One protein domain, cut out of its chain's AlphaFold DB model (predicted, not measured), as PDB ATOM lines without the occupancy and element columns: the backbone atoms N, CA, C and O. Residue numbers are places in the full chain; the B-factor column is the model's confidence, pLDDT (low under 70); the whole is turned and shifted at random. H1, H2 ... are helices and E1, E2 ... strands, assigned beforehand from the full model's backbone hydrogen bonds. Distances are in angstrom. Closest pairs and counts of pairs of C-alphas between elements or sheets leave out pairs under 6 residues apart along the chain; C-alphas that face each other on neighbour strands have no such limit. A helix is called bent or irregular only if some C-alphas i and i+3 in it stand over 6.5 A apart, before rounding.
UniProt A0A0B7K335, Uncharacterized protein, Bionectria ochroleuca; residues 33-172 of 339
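Overview. This is residues 33 to 172 of the 339 residues of an uncharacterized protein of Bionectria ochroleuca (UniProt A0A0B7K335). A strongly twisted sheet, built round the long bent strands E1 and E5, has helix H2 packed across it in the middle of the model; helix H1 leads away from the sheet as an arm, beyond which residues 127 to 138 stick out as a free loop before the backbone folds back to H2. The small hairpin E3 and E4 carries on from E2, and the stretch after H2 is a long tail with the little helix H3 near its end. The printed part has 140 residues, with eight named strands followed by three named helices; E1, E2, E5, E6, E7 and E8 make a branched sheet whose neighbour pairs are antiparallel, and E3 and E4 an antiparallel sheet of two. The class is mixed, helices and strands, with under half of the residues in named elements. The whole is compact, with a radius of gyration of the C-alphas of 16.1 A and spans of 47 by 39 by 30 A, its length drawn out by H1 and the free loop.

Along the chain. E1 is residues 33 to 41, from C-alpha 33 at (35.256, 30.532, 20.909), 23.6 A long, and bends by 52 degrees at residue 36. E2, residues 44 to 47, runs on into E3, residues 50 to 52, across a break of 2 residues at 14 degrees. E4 is residues 59 to 61. E5, residues 71 to 79, is 23.5 A long and bends by 57 degrees at residue 76. E6 is residues 84 to 87, E7 residues 93 to 95 and E8 residues 108 to 111. H1, residues 112 to 127, is 24.9 A long and ends with C-alpha 127 at (11.721, 35.955, 34.678); it is irregular, but only just, with C-alphas 123 and 126 6.8 A apart. H2, residues 143 to 152, is 14.2 A long. H3, residues 168 to 171, ends with C-alpha 171 at (29.620, 14.647, 23.528).

Arrangement. E1 has three neighbours: E2, beside residues 38 to 41, and E8, beside residues 33 to 35, lie on one side of it, and E5 on the other side. N 36 and O 73 are 3.0 A apart between E1 and E5, N 39 and O 46 3.0 A in the hairpin E1 and E2, and N 35 and O 108 2.8 A between E1 and E8, each within hydrogen-bond range. E5, E6 and E7 form a meander, each strand the antiparallel neighbour of the one before, with N 78 to O 86 at 2.9 A and N 85 to O 94 at 2.8 A. In the hairpin E3 and E4, N 51 and O 60 are 2.8 A apart. H2 is on the branched sheet at a height of 7.7 A, over E1, and runs across the strands, at 65 degrees to E1 on the local plane; the closest C-alphas of E5 and H2 are those of Val 72 and Lys 144, 5.6 A apart. H1 only grazes this sheet, with residues 112 to 117. H1 and H2 only just touch, with 3 pairs of C-alphas within 8 A, made by residues 118 to 122 of H1 alone; the closest are those of Val 118 and Val 143, 7.2 A apart, at a steep tilt of 61 degrees, opposite ways. H3 is close to H2 but not clearly touching, the closest C-alphas being those of Ile 150 and Tyr 171, 7.7 A apart; H1 and H3 are apart. Every O i to N i+4 pair is within hydrogen-bond range in H2 and 10 of 12 are in H1, while H3 is too short for such a pair.

Size, cuts and confidence. The two C-alphas farthest apart are those of Val 131 and Arg 159, at 47.6 A. The printed part has no cut. The links E7 to E8, H1 to H2 and H2 to H3 are long. The mean pLDDT of the printed part is 77.8; residues 53 to 58, 126 to 137 and 155 to 172 are under 70.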
ATOM      1  N   THR A  33      34.937  29.946  19.615       92.88
ATOM      2  CA  THR A  33      35.256  30.532  20.909       92.88
ATOM      3  C   THR A  33      35.693  29.394  21.822       92.88
ATOM      4  O   THR A  33      35.046  28.344  21.863       92.88
ATOM      5  N   LEU A  34      36.792  29.581  22.543       94.44
ATOM      6  CA  LEU A  34      37.244  28.643  23.559       94.44
ATOM      7  C   LEU A  34      36.706  29.052  24.921       94.44
ATOM      8  O   LEU A  34      36.841  30.201  25.339       94.44
ATOM      9  N   TRP A  35      36.119  28.093  25.622       95.62
ATOM     10  CA  TRP A  35      35.692  28.244  27.002       95.62
ATOM     11  C   TRP A  35      36.634  27.491  27.930       95.62
ATOM     12  O   TRP A  35      36.794  26.276  27.814       95.62
ATOM     13  N   THR A  36      37.197  28.205  28.893       95.38
ATOM     14  CA  THR A  36      37.996  27.655  29.995       95.38
ATOM     15  C   THR A  36      37.504  28.243  31.314       95.38
ATOM     16  O   THR A  36      36.637  29.120  31.314       95.38
ATOM     17  N   THR A  37      38.015  27.776  32.448       95.25
ATOM     18  CA  THR A  37      37.670  28.349  33.752       95.25
ATOM     19  C   THR A  37      38.840  29.122  34.348       95.25
ATOM     20  O   THR A  37      40.008  28.847  34.076       95.25
ATOM     21  N   VAL A  38      38.500  30.162  35.102       94.75
ATOM     22  CA  VAL A  38      39.443  31.071  35.749       94.75
ATOM     23  C   VAL A  38      38.958  31.450  37.138       94.75
ATOM     24  O   VAL A  38      37.753  31.397  37.420       94.75
ATOM     25  N   HIS A  39      39.880  31.937  37.961       92.88
ATOM     26  CA  HIS A  39      39.594  32.514  39.267       92.88
ATOM     27  C   HIS A  39      40.416  33.776  39.543       92.88
ATOM     28  O   HIS A  39      41.422  34.046  38.886       92.88
ATOM     29  N   ASP A  40      39.963  34.566  40.516       89.00
ATOM     30  CA  ASP A  40      40.673  35.768  40.946       89.00
ATOM     31  C   ASP A  40      41.875  35.390  41.828       89.00
ATOM     32  O   ASP A  40      41.733  34.735  42.864       89.00
ATOM     33  N   ALA A  41      43.059  35.843  41.426       86.25
ATOM     34  CA  ALA A  41      44.327  35.685  42.124       86.25
ATOM     35  C   ALA A  41      44.881  37.055  42.557       86.25
ATOM     36  O   ALA A  41      44.374  38.115  42.184       86.25
ATOM     37  N   LYS A  42      45.950  37.063  43.366       83.38
ATOM     38  CA  LYS A  42      46.552  38.315  43.875       83.38
ATOM     39  C   LYS A  42      47.021  39.256  42.761       83.38
ATOM     40  O   LYS A  42      46.923  40.468  42.928       83.38
ATOM     41  N   ASP A  43      47.490  38.687  41.653       84.25
ATOM     42  CA  ASP A  43      48.099  39.412  40.535       84.25
ATOM     43  C   ASP A  43      47.187  39.476  39.294       84.25
ATOM     44  O   ASP A  43      47.645  39.804  38.200       84.25
ATOM     45  N   GLY A  44      45.888  39.191  39.449       86.69
ATOM     46  CA  GLY A  44      44.907  39.272  38.368       86.69
ATOM     47  C   GLY A  44      44.023  38.036  38.285       86.69
ATOM     48  O   GLY A  44      43.459  37.602  39.281       86.69
ATOM     49  N   VAL A  45      43.866  37.503  37.078       89.50
ATOM     50  CA  VAL A  45      43.015  36.344  36.794       89.50
ATOM     51  C   VAL A  45      43.919  35.177  36.430       89.50
ATOM     52  O   VAL A  45      44.758  35.313  35.542       89.50
ATOM     53  N   GLU A  46      43.744  34.046  37.102       92.75
ATOM     54  CA  GLU A  46      44.523  32.831  36.869       92.75
ATOM     55  C   GLU A  46      43.649  31.751  36.228       92.75
ATOM     56  O   GLU A  46      42.451  31.647  36.510       92.75
ATOM     57  N   LEU A  47      44.242  30.976  35.316       93.81
ATOM     58  CA  LEU A  47      43.583  29.844  34.675       93.81
ATOM     59  C   LEU A  47      43.508  28.671  35.645       93.81
ATOM     60  O   LEU A  47      44.488  28.303  36.287       93.81
ATOM     61  N   ASP A  48      42.340  28.050  35.697       93.38
ATOM     62  CA  ASP A  48      42.141  26.816  36.435       93.38
ATOM     63  C   ASP A  48      42.884  25.660  35.750       93.38
ATOM     64  O   ASP A  48      42.734  25.424  34.547       93.38
ATOM     65  N   MET A  49      43.663  24.916  36.533       93.19
ATOM     66  CA  MET A  49      44.473  23.805  36.041       93.19
ATOM     67  C   MET A  49      43.755  22.482  36.267       93.19
ATOM     68  O   MET A  49      43.280  22.191  37.361       93.19
ATOM     69  N   TYR A  50      43.707  21.657  35.229       90.44
ATOM     70  CA  TYR A  50      43.096  20.339  35.263       90.44
ATOM     71  C   TYR A  50      44.170  19.275  35.094       90.44
ATOM     72  O   TYR A  50      45.149  19.471  34.373       90.44
ATOM     73  N   LYS A  51      43.963  18.124  35.729       86.94
ATOM     74  CA  LYS A  51      44.746  16.907  35.514       86.94
ATOM     75  C   LYS A  51      43.841  15.785  35.046       86.94
ATOM     76  O   LYS A  51      42.654  15.742  35.360       86.94
ATOM     77  N   TRP A  52      44.420  14.849  34.318       76.12
ATOM     78  CA  TRP A  52      43.786  13.564  34.062       76.12
ATOM     79  C   TRP A  52      44.252  12.547  35.105       76.12
ATOM     80  O   TRP A  52      45.455  12.397  35.332       76.12
ATOM     81  N   GLU A  53      43.311  11.817  35.704       67.06
ATOM     82  CA  GLU A  53      43.621  10.730  36.633       67.06
ATOM     83  C   GLU A  53      43.564   9.350  35.949       67.06
ATOM     84  O   GLU A  53      42.598   8.971  35.271       67.06
ATOM     85  N   LEU A  54      44.642   8.575  36.120       62.78
ATOM     86  CA  LEU A  54      44.818   7.266  35.493       62.78
ATOM     87  C   LEU A  54      43.737   6.286  35.989       62.78
ATOM     88  O   LEU A  54      43.773   5.839  37.130       62.78
ATOM     89  N   GLY A  55      42.802   5.914  35.110       56.84
ATOM     90  CA  GLY A  55      41.755   4.918  35.388       56.84
ATOM     91  C   GLY A  55      40.346   5.480  35.588       56.84
ATOM     92  O   GLY A  55      39.396   4.704  35.532       56.84
ATOM     93  N   MET A  56      40.184   6.800  35.747       56.66
ATOM     94  CA  MET A  56      38.862   7.419  35.934       56.66
ATOM     95  C   MET A  56      38.248   7.992  34.651       56.66
ATOM     96  O   MET A  56      37.063   8.318  34.655       56.66
ATOM     97  N   TYR A  57      39.015   8.093  33.556       65.25
ATOM     98  CA  TYR A  57      38.573   8.673  32.270       65.25
ATOM     99  C   TYR A  57      37.843  10.022  32.433       65.25
ATOM    100  O   TYR A  57      36.945  10.349  31.660       65.25
ATOM    101  N   THR A  58      38.226  10.801  33.447       69.88
ATOM    102  CA  THR A  58      37.688  12.129  33.773       69.88
ATOM    103  C   THR A  58      38.832  13.103  34.077       69.88
ATOM    104  O   THR A  58      39.977  12.683  34.293       69.88
ATOM    105  N   TYR A  59      38.535  14.402  33.980       78.69
ATOM    106  CA  TYR A  59      39.447  15.482  34.349       78.69
ATOM    107  C   TYR A  59      39.091  15.994  35.739       78.69
ATOM    108  O   TYR A  59      37.921  16.269  36.012       78.69
ATOM    109  N   ASP A  60      40.107  16.188  36.570       83.69
ATOM    110  CA  ASP A  60      39.975  16.732  37.915       83.69
ATOM    111  C   ASP A  60      40.626  18.100  37.993       83.69
ATOM    112  O   ASP A  60      41.726  18.314  37.480       83.69
ATOM    113  N   LEU A  61      39.948  19.024  38.666       87.44
ATOM    114  CA  LEU A  61      40.527  20.325  38.942       87.44
ATOM    115  C   LEU A  61      41.595  20.213  40.037       87.44
ATOM    116  O   LEU A  61      41.383  19.579  41.073       87.44
ATOM    117  N   ILE A  62      42.720  20.874  39.805       85.00
ATOM    118  CA  ILE A  62      43.850  20.969  40.722       85.00
ATOM    119  C   ILE A  62      43.649  22.176  41.631       85.00
ATOM    120  O   ILE A  62      43.230  23.231  41.165       85.00
ATOM    121  N   ASP A  63      43.932  21.993  42.923       80.50
ATOM    122  CA  ASP A  63      43.875  23.036  43.953       80.50
ATOM    123  C   ASP A  63      42.635  23.939  43.839       80.50
ATOM    124  O   ASP A  63      42.746  25.144  43.611       80.50
ATOM    125  N   PRO A  64      41.421  23.367  43.979       74.06
ATOM    126  CA  PRO A  64      40.188  24.104  43.771       74.06
ATOM    127  C   PRO A  64      40.097  25.275  44.752       74.06
ATOM    128  O   PRO A  64      39.831  25.091  45.942       74.06
ATOM    129  N   VAL A  65      40.252  26.490  44.233       80.44
ATOM    130  CA  VAL A  65      39.772  27.706  44.896       80.44
ATOM    131  C   VAL A  65      38.262  27.629  45.127       80.44
ATOM    132  O   VAL A  65      37.559  26.778  44.564       80.44
ATOM    133  N   ASP A  66      37.755  28.531  45.968       83.19
ATOM    134  CA  ASP A  66      36.329  28.623  46.256       83.19
ATOM    135  C   ASP A  66      35.524  28.682  44.945       83.19
ATOM    136  O   ASP A  66      35.748  29.535  44.083       83.19
ATOM    137  N   ASP A  67      34.566  27.760  44.785       82.75
ATOM    138  CA  ASP A  67      33.753  27.682  43.573       82.75
ATOM    139  C   ASP A  67      33.005  28.986  43.295       82.75
ATOM    140  O   ASP A  67      32.699  29.267  42.138       82.75
ATOM    141  N   SER A  68      32.715  29.792  44.319       83.31
ATOM    142  CA  SER A  68      32.087  31.106  44.168       83.31
ATOM    143  C   SER A  68      32.964  32.115  43.419       83.31
ATOM    144  O   SER A  68      32.419  32.984  42.744       83.31
ATOM    145  N   GLN A  69      34.290  31.958  43.459       85.44
ATOM    146  CA  GLN A  69      35.259  32.824  42.778       85.44
ATOM    147  C   GLN A  69      35.550  32.375  41.342       85.44
ATOM    148  O   GLN A  69      36.106  33.134  40.550       85.44
ATOM    149  N   ARG A  70      35.156  31.148  40.981       90.25
ATOM    150  CA  ARG A  70      35.361  30.618  39.630       90.25
ATOM    151  C   ARG A  70      34.339  31.161  38.646       90.25
ATOM    152  O   ARG A  70      33.129  31.177  38.921       90.25
ATOM    153  N   ARG A  71      34.811  31.483  37.444       93.31
ATOM    154  CA  ARG A  71      33.995  31.884  36.289       93.31
ATOM    155  C   ARG A  71      34.531  31.272  34.997       93.31
ATOM    156  O   ARG A  71      35.656  30.791  34.950       93.31
ATOM    157  N   VAL A  72      33.702  31.278  33.958       95.12
ATOM    158  CA  VAL A  72      34.122  30.867  32.613       95.12
ATOM    159  C   VAL A  72      34.762  32.067  31.929       95.12
ATOM    160  O   VAL A  72      34.201  33.164  31.953       95.12
ATOM    161  N   LEU A  73      35.939  31.852  31.356       95.50
ATOM    162  CA  LEU A  73      36.593  32.780  30.451       95.50
ATOM    163  C   LEU A  73      36.317  32.321  29.021       95.50
ATOM    164  O   LEU A  73      36.593  31.175  28.662       95.50
ATOM    165  N   GLU A  74      35.770  33.232  28.225       95.56
ATOM    166  CA  GLU A  74      35.520  33.034  26.804       95.56
ATOM    167  C   GLU A  74      36.602  33.748  26.002       95.56
ATOM    168  O   GLU A  74      36.862  34.927  26.240       95.56
ATOM    169  N   GLN A  75      37.237  33.040  25.072       95.00
ATOM    170  CA  GLN A  75      38.331  33.574  24.267       95.00
ATOM    171  C   GLN A  75      38.051  33.337  22.790       95.00
ATOM    172  O   GLN A  75      37.765  32.210  22.376       95.00
ATOM    173  N   GLU A  76      38.131  34.393  21.987       94.31
ATOM    174  CA  GLU A  76      38.106  34.253  20.533       94.31
ATOM    175  C   GLU A  76      39.330  33.464  20.077       94.31
ATOM    176  O   GLU A  76      40.443  33.660  20.576       94.31
ATOM    177  N   ALA A  77      39.111  32.531  19.155       92.19
ATOM    178  CA  ALA A  77      40.174  31.683  18.663       92.19
ATOM    179  C   ALA A  77      39.969  31.318  17.195       92.19
ATOM    180  O   ALA A  77      38.857  31.346  16.670       92.19
ATOM    181  N   THR A  78      41.055  30.895  16.558       88.50
ATOM    182  CA  THR A  78      41.053  30.333  15.204       88.50
ATOM    183  C   THR A  78      41.647  28.937  15.275       88.50
ATOM    184  O   THR A  78      42.735  28.770  15.823       88.50
ATOM    185  N   TYR A  79      40.965  27.922  14.747       82.69
ATOM    186  CA  TYR A  79      41.553  26.580  14.728       82.69
ATOM    187  C   TYR A  79      42.748  26.510  13.768       82.69
ATOM    188  O   TYR A  79      42.824  27.233  12.774       82.69
ATOM    189  N   GLN A  80      43.704  25.671  14.136       80.56
ATOM    190  CA  GLN A  80      44.933  25.413  13.405       80.56
ATOM    191  C   GLN A  80      44.868  23.989  12.853       80.56
ATOM    192  O   GLN A  80      44.258  23.747  11.820       80.56
ATOM    193  N   GLU A  81      45.448  23.029  13.564       75.56
ATOM    194  CA  GLU A  81      45.476  21.618  13.194       75.56
ATOM    195  C   GLU A  81      45.356  20.752  14.453       75.56
ATOM    196  O   GLU A  81      45.651  21.213  15.550       75.56
ATOM    197  N   HIS A  82      44.936  19.490  14.333       74.06
ATOM    198  CA  HIS A  82      45.002  18.513  15.436       74.06
ATOM    199  C   HIS A  82      44.331  18.948  16.764       74.06
ATOM    200  O   HIS A  82      44.819  18.640  17.849       74.06
ATOM    201  N   ASN A  83      43.187  19.637  16.688       76.50
ATOM    202  CA  ASN A  83      42.475  20.245  17.830       76.50
ATOM    203  C   ASN A  83      43.224  21.405  18.510       76.50
ATOM    204  O   ASN A  83      42.871  21.780  19.626       76.50
ATOM    205  N   VAL A  84      44.237  21.975  17.860       85.31
ATOM    206  CA  VAL A  84      44.944  23.173  18.315       85.31
ATOM    207  C   VAL A  84      44.236  24.417  17.795       85.31
ATOM    208  O   VAL A  84      43.756  24.460  16.664       85.31
ATOM    209  N   PHE A  85      44.177  25.432  18.642       89.62
ATOM    210  CA  PHE A  85      43.548  26.713  18.393       89.62
ATOM    211  C   PHE A  85      44.516  27.831  18.757       89.62
ATOM    212  O   PHE A  85      45.164  27.782  19.798       89.62
ATOM    213  N   LEU A  86      44.577  28.854  17.915       92.25
ATOM    214  CA  LEU A  86      45.276  30.099  18.183       92.25
ATOM    215  C   LEU A  86      44.310  31.063  18.873       92.25
ATOM    216  O   LEU A  86      43.338  31.494  18.251       92.25
ATOM    217  N   ILE A  87      44.573  31.410  20.130       94.69
ATOM    218  CA  ILE A  87      43.819  32.439  20.854       94.69
ATOM    219  C   ILE A  87      44.138  33.803  20.241       94.69
ATOM    220  O   ILE A  87      45.302  34.190  20.134       94.69
ATOM    221  N   SER A  88      43.105  34.554  19.860       93.19
ATOM    222  CA  SER A  88      43.266  35.815  19.131       93.19
ATOM    223  C   SER A  88      43.940  36.914  19.959       93.19
ATOM    224  O   SER A  88      44.735  37.676  19.415       93.19
ATOM    225  N   GLU A  89      43.647  36.996  21.260       92.06
ATOM    226  CA  GLU A  89      44.184  38.041  22.142       92.06
ATOM    227  C   GLU A  89      45.646  37.790  22.539       92.06
ATOM    228  O   GLU A  89      46.473  38.699  22.468       92.06
ATOM    229  N   SER A  90      45.982  36.561  22.942       92.75
ATOM    230  CA  SER A  90      47.327  36.213  23.416       92.75
ATOM    231  C   SER A  90      48.282  35.785  22.299       92.75
ATOM    232  O   SER A  90      49.498  35.839  22.481       92.75
ATOM    233  N   GLY A  91      47.758  35.339  21.152       93.38
ATOM    234  CA  GLY A  91      48.549  34.692  20.103       93.38
ATOM    235  C   GLY A  91      49.081  33.311  20.504       93.38
ATOM    236  O   GLY A  91      50.004  32.800  19.870       93.38
ATOM    237  N   GLU A  92      48.538  32.713  21.566       93.56
ATOM    238  CA  GLU A  92      48.964  31.410  22.071       93.56
ATOM    239  C   GLU A  92      48.253  30.265  21.343       93.56
ATOM    240  O   GLU A  92      47.047  30.318  21.101       93.56
ATOM    241  N   ASN A  93      49.002  29.206  21.028       92.50
ATOM    242  CA  ASN A  93      48.442  27.962  20.514       92.50
ATOM    243  C   ASN A  93      48.087  27.034  21.673       92.50
ATOM    244  O   ASN A  93      48.976  26.558  22.381       92.50
ATOM    245  N   VAL A  94      46.803  26.729  21.817       90.69
ATOM    246  CA  VAL A  94      46.284  25.853  22.865       90.69
ATOM    247  C   VAL A  94      45.506  24.688  22.261       90.69
ATOM    248  O   VAL A  94      44.738  24.874  21.316       90.69
ATOM    249  N   PRO A  95      45.668  23.466  22.776       86.69
ATOM    250  CA  PRO A  95      44.787  22.377  22.408       86.69
ATOM    251  C   PRO A  95      43.441  22.483  23.126       86.69
ATOM    252  O   PRO A  95      43.363  22.851  24.298       86.69
ATOM    253  N   ALA A  96      42.382  22.085  22.430       84.69
ATOM    254  CA  ALA A  96      41.062  21.904  23.010       84.69
ATOM    255  C   ALA A  96      40.787  20.432  23.371       84.69
ATOM    256  O   ALA A  96      41.412  19.497  22.858       84.69
ATOM    257  N   PHE A  97      39.802  20.245  24.251       80.12
ATOM    258  CA  PHE A  97      39.207  18.975  24.686       80.12
ATOM    259  C   PHE A  97      40.115  18.021  25.465       80.12
ATOM    260  O   PHE A  97      39.674  16.925  25.804       80.12
ATOM    261  N   HIS A  98      41.355  18.405  25.764       77.12
ATOM    262  CA  HIS A  98      42.234  17.587  26.585       77.12
ATOM    263  C   HIS A  98      43.228  18.400  27.405       77.12
ATOM    264  O   HIS A  98      43.549  19.539  27.074       77.12
ATOM    265  N   VAL A  99      43.727  17.766  28.466       77.75
ATOM    266  CA  VAL A  99      44.828  18.272  29.286       77.75
ATOM    267  C   VAL A  99      46.163  17.828  28.691       77.75
ATOM    268  O   VAL A  99      46.362  16.647  28.394       77.75
ATOM    269  N   VAL A 100      47.093  18.769  28.532       75.94
ATOM    270  CA  VAL A 100      48.445  18.512  28.021       75.94
ATOM    271  C   VAL A 100      49.387  18.171  29.166       75.94
ATOM    272  O   VAL A 100      49.470  18.885  30.161       75.94
ATOM    273  N   GLY A 101      50.171  17.106  29.001       77.19
ATOM    274  CA  GLY A 101      51.146  16.700  30.010       77.19
ATOM    275  C   GLY A 101      50.466  16.172  31.273       77.19
ATOM    276  O   GLY A 101      49.656  15.249  31.188       77.19
ATOM    277  N   ASN A 102      50.843  16.719  32.433       79.19
ATOM    278  CA  ASN A 102      50.273  16.331  33.727       79.19
ATOM    279  C   ASN A 102      49.173  17.294  34.190       79.19
ATOM    280  O   ASN A 102      48.221  16.851  34.828       79.19
ATOM    281  N   GLU A 103      49.321  18.586  33.886       88.06
ATOM    282  CA  GLU A 103      48.491  19.670  34.410       88.06
ATOM    283  C   GLU A 103      48.417  20.784  33.357       88.06
ATOM    284  O   GLU A 103      49.452  21.301  32.931       88.06
ATOM    285  N   SER A 104      47.214  21.151  32.917       89.19
ATOM    286  CA  SER A 104      46.999  22.267  31.986       89.19
ATOM    287  C   SER A 104      45.582  22.828  32.108       89.19
ATOM    288  O   SER A 104      44.690  22.126  32.592       89.19
ATOM    289  N   PRO A 105      45.322  24.049  31.613       92.69
ATOM    290  CA  PRO A 105      43.955  24.511  31.427       92.69
ATOM    291  C   PRO A 105      43.201  23.585  30.466       92.69
ATOM    292  O   PRO A 105      43.801  23.006  29.553       92.69
ATOM    293  N   LEU A 106      41.889  23.451  30.673       90.50
ATOM    294  CA  LEU A 106      41.003  22.666  29.815       90.50
ATOM    295  C   LEU A 106      40.132  23.601  28.973       90.50
ATOM    296  O   LEU A 106      39.241  24.274  29.491       90.50
ATOM    297  N   TYR A 107      40.366  23.601  27.663       91.75
ATOM    298  CA  TYR A 107      39.620  24.422  26.713       91.75
ATOM    299  C   TYR A 107      38.518  23.619  26.015       91.75
ATOM    300  O   TYR A 107      38.763  22.533  25.491       91.75
ATOM    301  N   LEU A 108      37.307  24.172  25.965       89.56
ATOM    302  CA  LEU A 108      36.157  23.620  25.245       89.56
ATOM    303  C   LEU A 108      35.830  24.505  24.045       89.56
ATOM    304  O   LEU A 108      35.609  25.701  24.222       89.56
ATOM    305  N   ALA A 109      35.761  23.945  22.836       88.25
ATOM    306  CA  ALA A 109      35.411  24.735  21.658       88.25
ATOM    307  C   ALA A 109      33.890  24.841  21.475       88.25
ATOM    308  O   ALA A 109      33.160  23.844  21.442       88.25
ATOM    309  N   VAL A 110      33.409  26.068  21.300       88.44
ATOM    310  CA  VAL A 110      31.997  26.410  21.106       88.44
ATOM    311  C   VAL A 110      31.862  27.369  19.921       88.44
ATOM    312  O   VAL A 110      32.772  28.146  19.648       88.44
ATOM    313  N   TYR A 111      30.752  27.325  19.180       87.31
ATOM    314  CA  TYR A 111      30.483  28.364  18.184       87.31
ATOM    315  C   TYR A 111      30.189  29.699  18.868       87.31
ATOM    316  O   TYR A 111      29.351  29.769  19.768       87.31
ATOM    317  N   SER A 112      30.799  30.774  18.384       89.19
ATOM    318  CA  SER A 112      30.589  32.137  18.899       89.19
ATOM    319  C   SER A 112      29.107  32.539  18.997       89.19
ATOM    320  O   SER A 112      28.663  33.075  20.013       89.19
ATOM    321  N   GLN A 113      28.294  32.217  17.985       87.75
ATOM    322  CA  GLN A 113      26.846  32.489  17.995       87.75
ATOM    323  C   GLN A 113      26.112  31.735  19.115       87.75
ATOM    324  O   GLN A 113      25.101  32.199  19.637       87.75
ATOM    325  N   TYR A 114      26.619  30.568  19.512       88.75
ATOM    326  CA  TYR A 114      25.966  29.708  20.493       88.75
ATOM    327  C   TYR A 114      26.309  30.183  21.901       88.75
ATOM    328  O   TYR A 114      25.457  30.107  22.782       88.75
ATOM    329  N   SER A 115      27.499  30.765  22.094       89.00
ATOM    330  CA  SER A 115      27.803  31.526  23.307       89.00
ATOM    331  C   SER A 115      26.791  32.659  23.516       89.00
ATOM    332  O   SER A 115      26.162  32.737  24.574       89.00
ATOM    333  N   GLN A 116      26.528  33.469  22.485       90.25
ATOM    334  CA  GLN A 116      25.535  34.545  22.583       90.25
ATOM    335  C   GLN A 116      24.148  34.013  22.970       90.25
ATOM    336  O   GLN A 116      23.463  34.605  23.806       90.25
ATOM    337  N   LEU A 117      23.742  32.875  22.400       91.25
ATOM    338  CA  LEU A 117      22.479  32.226  22.742       91.25
ATOM    339  C   LEU A 117      22.443  31.742  24.199       91.25
ATOM    340  O   LEU A 117      21.439  31.937  24.880       91.25
ATOM    341  N   VAL A 118      23.537  31.163  24.700       92.12
ATOM    342  CA  VAL A 118      23.666  30.738  26.103       92.12
ATOM    343  C   VAL A 118      23.523  31.922  27.054       92.12
ATOM    344  O   VAL A 118      22.783  31.833  28.034       92.12
ATOM    345  N   GLN A 119      24.176  33.047  26.758       91.56
ATOM    346  CA  GLN A 119      24.066  34.257  27.576       91.56
ATOM    347  C   GLN A 119      22.615  34.755  27.644       91.56
ATOM    348  O   GLN A 119      22.130  35.126  28.717       91.56
ATOM    349  N   ARG A 120      21.887  34.700  26.521       90.88
ATOM    350  CA  ARG A 120      20.455  35.037  26.475       90.88
ATOM    351  C   ARG A 120      19.608  34.072  27.293       90.88
ATOM    352  O   ARG A 120      18.804  34.528  28.102       90.88
ATOM    353  N   PHE A 121      19.822  32.767  27.134       90.75
ATOM    354  CA  PHE A 121      19.133  31.742  27.918       90.75
ATOM    355  C   PHE A 121      19.285  32.005  29.419       90.75
ATOM    356  O   PHE A 121      18.295  32.113  30.140       90.75
ATOM    357  N   ILE A 122      20.519  32.198  29.883       89.50
ATOM    358  CA  ILE A 122      20.816  32.451  31.297       89.50
ATOM    359  C   ILE A 122      20.130  33.731  31.778       89.50
ATOM    360  O   ILE A 122      19.508  33.730  32.838       89.50
ATOM    361  N   SER A 123      20.191  34.794  30.974       86.94
ATOM    362  CA  SER A 123      19.580  36.087  31.300       86.94
ATOM    363  C   SER A 123      18.049  36.042  31.336       86.94
ATOM    364  O   SER A 123      17.454  36.856  32.029       86.94
ATOM    365  N   SER A 124      17.408  35.100  30.632       82.06
ATOM    366  CA  SER A 124      15.943  34.932  30.639       82.06
ATOM    367  C   SER A 124      15.391  34.142  31.834       82.06
ATOM    368  O   SER A 124      14.202  34.233  32.136       82.06
ATOM    369  N   ARG A 125      16.227  33.385  32.566       73.88
ATOM    370  CA  ARG A 125      15.755  32.552  33.692       73.88
ATOM    371  C   ARG A 125      15.223  33.312  34.916       73.88
ATOM    372  O   ARG A 125      14.314  32.770  35.539       73.88
ATOM    373  N   PRO A 126      15.699  34.518  35.288       57.78
ATOM    374  CA  PRO A 126      15.125  35.268  36.406       57.78
ATOM    375  C   PRO A 126      13.636  35.615  36.229       57.78
ATOM    376  O   PRO A 126      12.974  35.931  37.212       57.78
ATOM    377  N   GLU A 127      13.100  35.553  35.002       49.53
ATOM    378  CA  GLU A 127      11.721  35.955  34.678       49.53
ATOM    379  C   GLU A 127      10.753  34.779  34.453       49.53
ATOM    380  O   GLU A 127       9.532  34.979  34.451       49.53
ATOM    381  N   ALA A 128      11.274  33.558  34.302       45.78
ATOM    382  CA  ALA A 128      10.501  32.338  34.081       45.78
ATOM    383  C   ALA A 128      10.155  31.663  35.419       45.78
ATOM    384  O   ALA A 128      10.698  30.619  35.778       45.78
ATOM    385  N   HIS A 129       9.265  32.288  36.190       37.41
ATOM    386  CA  HIS A 129       8.620  31.615  37.317       37.41
ATOM    387  C   HIS A 129       7.625  30.557  36.805       37.41
ATOM    388  O   HIS A 129       6.691  30.898  36.088       37.41
ATOM    389  N   ASP A 130       7.843  29.306  37.226       45.44
ATOM    390  CA  ASP A 130       6.866  28.220  37.419       45.44
ATOM    391  C   ASP A 130       5.807  27.986  36.326       45.44
ATOM    392  O   ASP A 130       4.696  28.506  36.404       45.44
ATOM    393  N   VAL A 131       6.075  27.057  35.397       42.03
ATOM    394  CA  VAL A 131       4.986  26.353  34.676       42.03
ATOM    395  C   VAL A 131       5.169  24.827  34.636       42.03
ATOM    396  O   VAL A 131       4.183  24.100  34.564       42.03
ATOM    397  N   PHE A 132       6.382  24.286  34.811       38.81
ATOM    398  CA  PHE A 132       6.588  22.831  34.806       38.81
ATOM    399  C   PHE A 132       7.412  22.367  36.009       38.81
ATOM    400  O   PHE A 132       8.608  22.634  36.093       38.81
ATOM    401  N   GLN A 133       6.745  21.651  36.925       39.00
ATOM    402  CA  GLN A 133       7.244  21.074  38.183       39.00
ATOM    403  C   GLN A 133       8.331  19.993  37.987       39.00
ATOM    404  O   GLN A 133       8.190  18.847  38.411       39.00
ATOM    405  N   ILE A 134       9.444  20.343  37.355       44.53
ATOM    406  CA  ILE A 134      10.692  19.586  37.426       44.53
ATOM    407  C   ILE A 134      11.582  20.375  38.378       44.53
ATOM    408  O   ILE A 134      11.754  21.570  38.176       44.53
ATOM    409  N   SER A 135      12.120  19.724  39.414       53.06
ATOM    410  CA  SER A 135      13.030  20.338  40.391       53.06
ATOM    411  C   SER A 135      14.069  21.222  39.687       53.06
ATOM    412  O   SER A 135      15.017  20.721  39.086       53.06
ATOM    413  N   ASP A 136      13.902  22.546  39.771       63.12
ATOM    414  CA  ASP A 136      14.790  23.521  39.124       63.12
ATOM    415  C   ASP A 136      16.228  23.467  39.654       63.12
ATOM    416  O   ASP A 136      17.134  24.047  39.055       63.12
ATOM    417  N   LYS A 137      16.450  22.735  40.755       65.25
ATOM    418  CA  LYS A 137      17.746  22.583  41.421       65.25
ATOM    419  C   LYS A 137      18.824  21.973  40.526       65.25
ATOM    420  O   LYS A 137      19.994  22.279  40.731       65.25
ATOM    421  N   ASP A 138      18.435  21.180  39.529       73.50
ATOM    422  CA  ASP A 138      19.389  20.443  38.696       73.50
ATOM    423  C   ASP A 138      19.591  21.080  37.312       73.50
ATOM    424  O   ASP A 138      20.396  20.590  36.530       73.50
ATOM    425  N   LYS A 139      18.892  22.173  36.974       82.56
ATOM    426  CA  LYS A 139      19.016  22.836  35.661       82.56
ATOM    427  C   LYS A 139      20.141  23.875  35.648       82.56
ATOM    428  O   LYS A 139      20.362  24.579  36.631       82.56
ATOM    429  N   VAL A 140      20.779  24.072  34.493       86.31
ATOM    430  CA  VAL A 140      21.835  25.088  34.324       86.31
ATOM    431  C   VAL A 140      21.290  26.522  34.412       86.31
ATOM    432  O   VAL A 140      20.368  26.910  33.701       86.31
ATOM    433  N   SER A 141      21.861  27.331  35.295       87.62
ATOM    434  CA  SER A 141      21.485  28.734  35.558       87.62
ATOM    435  C   SER A 141      22.642  29.718  35.353       87.62
ATOM    436  O   SER A 141      22.488  30.915  35.554       87.62
ATOM    437  N   SER A 142      23.817  29.227  34.956       90.81
ATOM    438  CA  SER A 142      24.994  30.046  34.660       90.81
ATOM    439  C   SER A 142      25.881  29.364  33.623       90.81
ATOM    440  O   SER A 142      25.839  28.140  33.474       90.81
ATOM    441  N   VAL A 143      26.741  30.141  32.957       92.00
ATOM    442  CA  VAL A 143      27.703  29.615  31.971       92.00
ATOM    443  C   VAL A 143      28.641  28.618  32.642       92.00
ATOM    444  O   VAL A 143      28.909  27.563  32.087       92.00
ATOM    445  N   LYS A 144      29.058  28.891  33.886       91.81
ATOM    446  CA  LYS A 144      29.859  27.963  34.698       91.81
ATOM    447  C   LYS A 144      29.167  26.620  34.895       91.81
ATOM    448  O   LYS A 144      29.812  25.586  34.790       91.81
ATOM    449  N   GLN A 145      27.871  26.613  35.192       90.12
ATOM    450  CA  GLN A 145      27.122  25.366  35.333       90.12
ATOM    451  C   GLN A 145      27.000  24.620  34.002       90.12
ATOM    452  O   GLN A 145      27.172  23.407  33.987       90.12
ATOM    453  N   LEU A 146      26.769  25.325  32.893       90.12
ATOM    454  CA  LEU A 146      26.751  24.698  31.571       90.12
ATOM    455  C   LEU A 146      28.124  24.128  31.196       90.12
ATOM    456  O   LEU A 146      28.207  22.979  30.782       90.12
ATOM    457  N   TRP A 147      29.199  24.887  31.414       91.19
ATOM    458  CA  TRP A 147      30.573  24.414  31.251       91.19
ATOM    459  C   TRP A 147      30.810  23.158  32.088       91.19
ATOM    460  O   TRP A 147      31.317  22.174  31.557       91.19
ATOM    461  N   LYS A 148      30.345  23.150  33.352       86.81
ATOM    462  CA  LYS A 148      30.411  21.981  34.238       86.81
ATOM    463  C   LYS A 148      29.772  20.743  33.610       86.81
ATOM    464  O   LYS A 148      30.385  19.689  33.562       86.81
ATOM    465  N   VAL A 149      28.560  20.893  33.090       84.44
ATOM    466  CA  VAL A 149      27.837  19.807  32.416       84.44
ATOM    467  C   VAL A 149      28.552  19.339  31.148       84.44
ATOM    468  O   VAL A 149      28.569  18.149  30.847       84.44
ATOM    469  N   ILE A 150      29.135  20.256  30.382       82.31
ATOM    470  CA  ILE A 150      29.827  19.916  29.140       82.31
ATOM    471  C   ILE A 150      31.134  19.170  29.431       82.31
ATOM    472  O   ILE A 150      31.366  18.125  28.824       82.31
ATOM    473  N   PHE A 151      31.977  19.651  30.352       81.69
ATOM    474  CA  PHE A 151      33.252  18.978  30.624       81.69
ATOM    475  C   PHE A 151      33.046  17.599  31.267       81.69
ATOM    476  O   PHE A 151      33.797  16.684  30.948       81.69
ATOM    477  N   THR A 152      32.018  17.395  32.106       76.44
ATOM    478  CA  THR A 152      31.719  16.065  32.682       76.44
ATOM    479  C   THR A 152      31.219  15.058  31.650       76.44
ATOM    480  O   THR A 152      31.198  13.853  31.910       76.44
ATOM    481  N   ARG A 153      30.803  15.534  30.472       72.62
ATOM    482  CA  ARG A 153      30.463  14.695  29.320       72.62
ATOM    483  C   ARG A 153      31.671  14.396  28.432       72.62
ATOM    484  O   ARG A 153      31.544  13.550  27.554       72.62
ATOM    485  N   LEU A 154      32.816  15.053  28.639       70.06
ATOM    486  CA  LEU A 154      34.033  14.738  27.901       70.06
ATOM    487  C   LEU A 154      34.707  13.490  28.481       70.06
ATOM    488  O   LEU A 154      35.058  13.487  29.664       70.06
ATOM    489  N   PRO A 155      34.965  12.453  27.668       63.41
ATOM    490  CA  PRO A 155      35.829  11.367  28.095       63.41
ATOM    491  C   PRO A 155      37.254  11.909  28.221       63.41
ATOM    492  O   PRO A 155      37.830  12.375  27.236       63.41
ATOM    493  N   ALA A 156      37.848  11.848  29.413       59.94
ATOM    494  CA  ALA A 156      39.236  12.260  29.553       59.94
ATOM    495  C   ALA A 156      40.158  11.243  28.895       59.94
ATOM    496  O   ALA A 156      40.043  10.026  29.090       59.94
ATOM    497  N   SER A 157      41.117  11.770  28.151       56.62
ATOM    498  CA  SER A 157      42.215  11.006  27.597       56.62
ATOM    499  C   SER A 157      43.532  11.459  28.191       56.62
ATOM    500  O   SER A 157      43.697  12.593  28.644       56.62
ATOM    501  N   GLY A 158      44.479  10.534  28.184       46.78
ATOM    502  CA  GLY A 158      45.772  10.731  28.784       46.78
ATOM    503  C   GLY A 158      46.907  10.229  27.925       46.78
ATOM    504  O   GLY A 158      46.733   9.266  27.188       46.78
ATOM    505  N   ARG A 159      48.079  10.863  28.041       46.91
ATOM    506  CA  ARG A 159      49.302  10.590  27.253       46.91
ATOM    507  C   ARG A 159      49.160  10.783  25.740       46.91
ATOM    508  O   ARG A 159      49.463   9.873  24.975       46.91
ATOM    509  N   GLY A 160      48.737  11.965  25.296       43.81
ATOM    510  CA  GLY A 160      48.823  12.343  23.876       43.81
ATOM    511  C   GLY A 160      47.963  11.504  22.926       43.81
ATOM    512  O   GLY A 160      48.053  11.676  21.714       43.81
ATOM    513  N   PHE A 161      47.111  10.618  23.449       41.69
ATOM    514  CA  PHE A 161      46.008  10.060  22.688       41.69
ATOM    515  C   PHE A 161      44.951  11.151  22.587       41.69
ATOM    516  O   PHE A 161      44.119  11.320  23.481       41.69
ATOM    517  N   THR A 162      44.997  11.918  21.503       45.59
ATOM    518  CA  THR A 162      43.816  12.627  21.034       45.59
ATOM    519  C   THR A 162      42.762  11.556  20.785       45.59
ATOM    520  O   THR A 162      42.859  10.768  19.843       45.59
ATOM    521  N   TYR A 163      41.747  11.472  21.649       45.91
ATOM    522  CA  TYR A 163      40.497  10.909  21.169       45.91
ATOM    523  C   TYR A 163      40.011  11.920  20.144       45.91
ATOM    524  O   TYR A 163      39.399  12.926  20.487       45.91
ATOM    525  N   ASN A 164      40.344  11.674  18.877       44.66
ATOM    526  CA  ASN A 164      39.553  12.211  17.792       44.66
ATOM    527  C   ASN A 164      38.167  11.642  18.040       44.66
ATOM    528  O   ASN A 164      37.927  10.447  17.852       44.66
ATOM    529  N   ILE A 165      37.304  12.478  18.611       46.12
ATOM    530  CA  ILE A 165      35.910  12.142  18.806       46.12
ATOM    531  C   ILE A 165      35.361  11.985  17.393       46.12
ATOM    532  O   ILE A 165      35.126  12.948  16.679       46.12
ATOM    533  N   ASP A 166      35.279  10.731  16.966       43.78
ATOM    534  CA  ASP A 166      34.907  10.294  15.623       43.78
ATOM    535  C   ASP A 166      33.457  10.640  15.283       43.78
ATOM    536  O   ASP A 166      33.096  10.665  14.108       43.78
ATOM    537  N   HIS A 167      32.637  10.924  16.301       46.75
ATOM    538  CA  HIS A 167      31.238  11.246  16.125       46.75
ATOM    539  C   HIS A 167      30.725  12.255  17.164       46.75
ATOM    540  O   HIS A 167      30.943  12.066  18.369       46.75
ATOM    541  N   PRO A 168      29.960  13.280  16.746       45.97
ATOM    542  CA  PRO A 168      29.438  14.301  17.646       45.97
ATOM    543  C   PRO A 168      28.550  13.736  18.758       45.97
ATOM    544  O   PRO A 168      28.539  14.277  19.858       45.97
ATOM    545  N   THR A 169      27.891  12.592  18.541       45.59
ATOM    546  CA  THR A 169      27.064  11.904  19.557       45.59
ATOM    547  C   THR A 169      27.826  11.529  20.831       45.59
ATOM    548  O   THR A 169      27.207  11.395  21.883       45.59
ATOM    549  N   ARG A 170      29.163  11.424  20.791       45.69
ATOM    550  CA  ARG A 170      29.981  11.138  21.979       45.69
ATOM    551  C   ARG A 170      30.180  12.337  22.913       45.69
ATOM    552  O   ARG A 170      30.741  12.142  23.979       45.69
ATOM    553  N   TYR A 171      29.699  13.532  22.575       49.75
ATOM    554  CA  TYR A 171      29.620  14.647  23.528       49.75
ATOM    555  C   TYR A 171      28.298  14.647  24.331       49.75
ATOM    556  O   TYR A 171      28.161  15.394  25.299       49.75
ATOM    557  N   TYR A 172      27.305  13.823  23.953       49.53
ATOM    558  CA  TYR A 172      25.929  13.926  24.458       49.53
ATOM    559  C   TYR A 172      25.550  12.787  25.406       49.53
ATOM    560  O   TYR A 172      25.548  11.619  25.038       49.53
TER     561      TYR A 172